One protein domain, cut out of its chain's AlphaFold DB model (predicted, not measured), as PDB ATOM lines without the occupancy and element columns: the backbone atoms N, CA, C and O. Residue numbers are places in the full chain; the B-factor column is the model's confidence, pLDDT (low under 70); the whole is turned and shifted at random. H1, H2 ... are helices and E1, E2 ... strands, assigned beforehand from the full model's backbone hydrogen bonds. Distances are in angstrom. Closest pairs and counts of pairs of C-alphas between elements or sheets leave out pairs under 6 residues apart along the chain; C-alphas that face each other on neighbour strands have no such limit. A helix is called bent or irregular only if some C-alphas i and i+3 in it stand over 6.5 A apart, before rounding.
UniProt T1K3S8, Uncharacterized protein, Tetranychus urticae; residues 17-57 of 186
ATOM      1  N   GLY A  17     135.075 188.753 121.637       66.75
ATOM      2  CA  GLY A  17     134.103 189.533 122.390       66.75
ATOM      3  C   GLY A  17     133.845 190.899 121.761       66.75
ATOM      4  O   GLY A  17     134.657 191.432 121.010       66.75
ATOM      5  N   LYS A  18     132.704 191.503 122.105       72.75
ATOM      6  CA  LYS A  18     132.364 192.870 121.683       72.75
ATOM      7  C   LYS A  18     133.453 193.850 122.142       72.75
ATOM      8  O   LYS A  18     133.808 193.856 123.321       72.75
ATOM      9  N   PHE A  19     133.943 194.668 121.210       77.56
ATOM     10  CA  PHE A  19     135.074 195.577 121.429       77.56
ATOM     11  C   PHE A  19     134.717 196.759 122.345       77.56
ATOM     12  O   PHE A  19     135.434 197.059 123.295       77.56
ATOM     13  N   TYR A  20     133.569 197.405 122.111       84.25
ATOM     14  CA  TYR A  20     133.163 198.601 122.854       84.25
ATOM     15  C   TYR A  20     132.545 198.248 124.209       84.25
ATOM     16  O   TYR A  20     131.337 198.016 124.317       84.25
ATOM     17  N   ARG A  21     133.376 198.221 125.252       87.31
ATOM     18  CA  ARG A  21     132.971 197.957 126.640       87.31
ATOM     19  C   ARG A  21     133.060 199.208 127.497       87.31
ATOM     20  O   ARG A  21     133.951 200.033 127.322       87.31
ATOM     21  N   LYS A  22     132.130 199.349 128.441       85.56
ATOM     22  CA  LYS A  22     132.087 200.507 129.342       85.56
ATOM     23  C   LYS A  22     133.308 200.506 130.270       85.56
ATOM     24  O   LYS A  22     133.564 199.500 130.925       85.56
ATOM     25  N   ALA A  23     134.030 201.621 130.355       86.69
ATOM     26  CA  ALA A  23     135.122 201.776 131.314       86.69
ATOM     27  C   ALA A  23     134.586 201.811 132.755       86.69
ATOM     28  O   ALA A  23     133.552 202.431 133.030       86.69
ATOM     29  N   LEU A  24     135.277 201.130 133.666       86.88
ATOM     30  CA  LEU A  24     135.005 201.159 135.098       86.88
ATOM     31  C   LEU A  24     135.902 202.206 135.771       86.88
ATOM     32  O   LEU A  24     137.057 202.360 135.375       86.88
ATOM     33  N   PRO A  25     135.397 202.921 136.790       83.62
ATOM     34  CA  PRO A  25     136.210 203.871 137.537       83.62
ATOM     35  C   PRO A  25     137.321 203.137 138.303       83.62
ATOM     36  O   PRO A  25     137.076 202.117 138.947       83.62
ATOM     37  N   GLY A  26     138.545 203.660 138.245       85.44
ATOM     38  CA  GLY A  26     139.705 203.091 138.931       85.44
ATOM     39  C   GLY A  26     141.025 203.676 138.427       85.44
ATOM     40  O   GLY A  26     141.052 204.383 137.425       85.44
ATOM     41  N   LYS A  27     142.126 203.383 139.135       80.81
ATOM     42  CA  LYS A  27     143.489 203.748 138.694       80.81
ATOM     43  C   LYS A  27     143.979 202.902 137.516       80.81
ATOM     44  O   LYS A  27     144.828 203.350 136.757       80.81
ATOM     45  N   GLU A  28     143.456 201.689 137.376       86.75
ATOM     46  CA  GLU A  28     143.814 200.758 136.307       86.75
ATOM     47  C   GLU A  28     142.706 200.700 135.249       86.75
ATOM     48  O   GLU A  28     141.524 200.753 135.612       86.75
ATOM     49  N   PRO A  29     143.050 200.535 133.958       83.56
ATOM     50  CA  PRO A  29     142.065 200.403 132.895       83.56
ATOM     51  C   PRO A  29     141.302 199.082 133.046       83.56
ATOM     52  O   PRO A  29     141.784 198.009 132.686       83.56
ATOM     53  N   ARG A  30     140.091 199.163 133.602       87.56
ATOM     54  CA  ARG A  30     139.170 198.033 133.764       87.56
ATOM     55  C   ARG A  30     137.901 198.301 132.964       87.56
ATOM     56  O   ARG A  30     137.396 199.421 132.948       87.56
ATOM     57  N   PHE A  31     137.361 197.266 132.327       87.19
ATOM     58  CA  PHE A  31     136.155 197.368 131.508       87.19
ATOM     59  C   PHE A  31     135.052 196.464 132.052       87.19
ATOM     60  O   PHE A  31     135.298 195.336 132.474       87.19
ATOM     61  N   ALA A  32     133.820 196.961 132.031       85.69
ATOM     62  CA  ALA A  32     132.642 196.193 132.386       85.69
ATOM     63  C   ALA A  32     132.342 195.131 131.320       85.69
ATOM     64  O   ALA A  32     132.687 195.270 130.144       85.69
ATOM     65  N   VAL A  33     131.598 194.092 131.704       84.19
ATOM     66  CA  VAL A  33     131.074 193.114 130.739       84.19
ATOM     67  C   VAL A  33     130.073 193.772 129.775       84.19
ATOM     68  O   VAL A  33     129.981 193.374 128.614       84.19
ATOM     69  N   ALA A  34     129.371 194.812 130.238       85.38
ATOM     70  CA  ALA A  34     128.371 195.542 129.471       85.38
ATOM     71  C   ALA A  34     128.962 196.331 128.286       85.38
ATOM     72  O   ALA A  34     130.004 196.987 128.384       85.38
ATOM     73  N   VAL A  35     128.231 196.292 127.172       88.50
ATOM     74  CA  VAL A  35     128.562 196.963 125.909       88.50
ATOM     75  C   VAL A  35     128.138 198.424 125.978       88.50
ATOM     76  O   VAL A  35     127.112 198.751 126.576       88.50
ATOM     77  N   ILE A  36     128.901 199.304 125.338       88.62
ATOM     78  CA  ILE A  36     128.514 200.705 125.172       88.62
ATOM     79  C   ILE A  36     127.355 200.802 124.164       88.62
ATOM     80  O   ILE A  36     127.385 200.180 123.103       88.62
ATOM     81  N   GLY A  37     126.327 201.589 124.493       87.94
ATOM     82  CA  GLY A  37     125.202 201.855 123.595       87.94
ATOM     83  C   GLY A  37     125.560 202.821 122.460       87.94
ATOM     84  O   GLY A  37     126.441 203.668 122.602       87.94
ATOM     85  N   ILE A  38     124.827 202.744 121.345       86.00
ATOM     86  CA  ILE A  38     125.088 203.541 120.132       86.00
ATOM     87  C   ILE A  38     125.109 205.059 120.388       86.00
ATOM     88  O   ILE A  38     125.970 205.756 119.853       86.00
ATOM     89  N   ASN A  39     124.230 205.560 121.262       86.12
ATOM     90  CA  ASN A  39     124.159 206.984 121.609       86.12
ATOM     91  C   ASN A  39     125.421 207.456 122.338       86.12
ATOM     92  O   ASN A  39     125.939 208.531 122.051       86.12
ATOM     93  N   THR A  40     125.941 206.630 123.247       87.94
ATOM     94  CA  THR A  40     127.166 206.929 123.992       87.94
ATOM     95  C   THR A  40     128.390 206.875 123.084       87.94
ATOM     96  O   THR A  40     129.256 207.733 123.185       87.94
ATOM     97  N   ILE A  41     128.457 205.925 122.145       87.25
ATOM     98  CA  ILE A  41     129.537 205.900 121.141       87.25
ATOM     99  C   ILE A  41     129.487 207.176 120.287       87.25
ATOM    100  O   ILE A  41     130.515 207.804 120.044       87.25
ATOM    101  N   GLY A  42     128.288 207.589 119.863       84.88
ATOM    102  CA  GLY A  42     128.095 208.822 119.101       84.88
ATOM    103  C   GLY A  42     128.543 210.082 119.850       84.88
ATOM    104  O   GLY A  42     129.158 210.956 119.243       84.88
ATOM    105  N   SER A  43     128.284 210.180 121.158       86.38
ATOM    106  CA  SER A  43     128.748 211.321 121.956       86.38
ATOM    107  C   SER A  43     130.257 211.290 122.207       86.38
ATOM    108  O   SER A  43     130.895 212.335 122.113       86.38
ATOM    109  N   MET A  44     130.842 210.110 122.448       89.00
ATOM    110  CA  MET A  44     132.291 209.948 122.629       89.00
ATOM    111  C   MET A  44     133.078 210.463 121.425       89.00
ATOM    112  O   MET A  44     134.102 211.116 121.608       89.00
ATOM    113  N   LEU A  45     132.585 210.214 120.208       87.12
ATOM    114  CA  LEU A  45     133.227 210.701 118.992       87.12
ATOM    115  C   LEU A  45     133.361 212.229 118.994       87.12
ATOM    116  O   LEU A  45     134.444 212.750 118.752       87.12
ATOM    117  N   LYS A  46     132.284 212.943 119.334       86.50
ATOM    118  CA  LYS A  46     132.299 214.410 119.426       86.50
ATOM    119  C   LYS A  46     133.285 214.892 120.486       86.50
ATOM    120  O   LYS A  46     134.076 215.786 120.223       86.50
ATOM    121  N   THR A  47     133.296 214.255 121.658       88.44
ATOM    122  CA  THR A  47     134.246 214.595 122.727       88.44
ATOM    123  C   THR A  47     135.700 214.428 122.280       88.44
ATOM    124  O   THR A  47     136.523 215.284 122.587       88.44
ATOM    125  N   ILE A  48     136.021 213.355 121.549       89.25
ATOM    126  CA  ILE A  48     137.380 213.092 121.052       89.25
ATOM    127  C   ILE A  48     137.806 214.163 120.042       89.25
ATOM    128  O   ILE A  48     138.908 214.689 120.151       89.25
ATOM    129  N   PHE A  49     136.938 214.509 119.090       89.06
ATOM    130  CA  PHE A  49     137.241 215.531 118.084       89.06
ATOM    131  C   PHE A  49     137.410 216.923 118.705       89.06
ATOM    132  O   PHE A  49     138.386 217.607 118.401       89.06
ATOM    133  N   ASN A  50     136.549 217.288 119.659       88.12
ATOM    134  CA  ASN A  50     136.674 218.546 120.397       88.12
ATOM    135  C   ASN A  50     137.975 218.591 121.216       88.12
ATOM    136  O   ASN A  50     138.669 219.604 121.220       88.12
ATOM    137  N   ALA A  51     138.344 217.487 121.875       89.31
ATOM    138  CA  ALA A  51     139.604 217.386 122.613       89.31
ATOM    139  C   ALA A  51     140.838 217.462 121.694       89.31
ATOM    140  O   ALA A  51     141.889 217.931 122.121       89.31
ATOM    141  N   ALA A  52     140.707 217.034 120.436       89.75
ATOM    142  CA  ALA A  52     141.737 217.165 119.410       89.75
ATOM    143  C   ALA A  52     141.790 218.567 118.766       89.75
ATOM    144  O   ALA A  52     142.606 218.788 117.873       89.75
ATOM    145  N   GLY A  53     140.932 219.509 119.182       88.75
ATOM    146  CA  GLY A  53     140.849 220.851 118.596       88.75
ATOM    147  C   GLY A  53     140.220 220.883 117.200       88.75
ATOM    148  O   GLY A  53     140.308 221.895 116.509       88.75
ATOM    149  N   ILE A  54     139.583 219.790 116.775       84.25
ATOM    150  CA  ILE A  54     138.850 219.710 115.511       84.25
ATOM    151  C   ILE A  54     137.417 220.157 115.798       84.25
ATOM    152  O   ILE A  54     136.492 219.348 115.859       84.25
ATOM    153  N   ASP A  55     137.261 221.457 116.035       72.44
ATOM    154  CA  ASP A  55     135.953 222.076 116.245       72.44
ATOM    155  C   ASP A  55     135.401 222.521 114.890       72.44
ATOM    156  O   ASP A  55     135.456 223.682 114.480       72.44
ATOM    157  N   ASP A  56     134.977 221.529 114.115       67.25
ATOM    158  CA  ASP A  56     134.339 221.760 112.833       67.25
ATOM    159  C   ASP A  56     132.836 221.954 113.065       67.25
ATOM    160  O   ASP A  56     132.195 221.143 113.732       67.25
ATOM    161  N   GLN A  57     132.233 222.993 112.476       76.94
ATOM    162  CA  GLN A  57     130.777 223.219 112.549       76.94
ATOM    163  C   GLN A  57     129.971 222.086 111.882       76.94
ATOM    164  O   GLN A  57     128.738 222.051 111.939       76.94
TER     165      GLN A  57
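This is residues 17 to 57 of the 186 residues of an uncharacterized protein of Tetranychus urticae (UniProt T1K3S8). A small two-stranded hairpin, E1 and E2, and a single helix, H1, form an open V, with the tight link from E2 to H1 at its point. The helix runs away from the hairpin, and residues 47 to 53, of which 47 to 51 belong to H1, stand free. The printed part has 41 residues, with two named strands and one named helix in the order E1, E2, H1; the sheet, E1 - E2, is antiparallel, and the class is mixed, helices and strands. The whole is loose, with a radius of gyration of the C-alphas of 12.5 A and spans of 35 by 24 by 14 A.

E1 is residues 21 to 24, 9.3 A from first to last C-alpha, and begins with C-alpha 21 at (132.971, 197.957, 126.640). E2 is residues 30 to 35, 13.2 A long. H1 is residues 38 to 51, 20.2 A long, from C-alpha 38 at (125.088, 203.541, 120.132) to C-alpha 51 at (139.604, 217.386, 122.613). H1 is not bent.

E1 and E2 are antiparallel neighbours, with 138 degrees between their directions, and form a hairpin. The C-alphas of Ala 23 and Phe 31 face each other at 4.5 A. N 24 and O 30, 2.8 A apart, and N 32 and O 22, also 2.8 A apart, are within hydrogen-bond range. E1 and H1 are apart, with no C-alpha of the one within 8 A of the other. In H1, 9 of 10 O i to N i+4 pairs are within hydrogen-bond range.

The two C-alphas farthest apart are those of Gly 17 and Gln 57, at 35.3 A. The printed part has no cut. The links E1 to E2 and E2 to H1 are tight. The mean pLDDT of the printed part is 84.6, with residues 17 and 56 under 70.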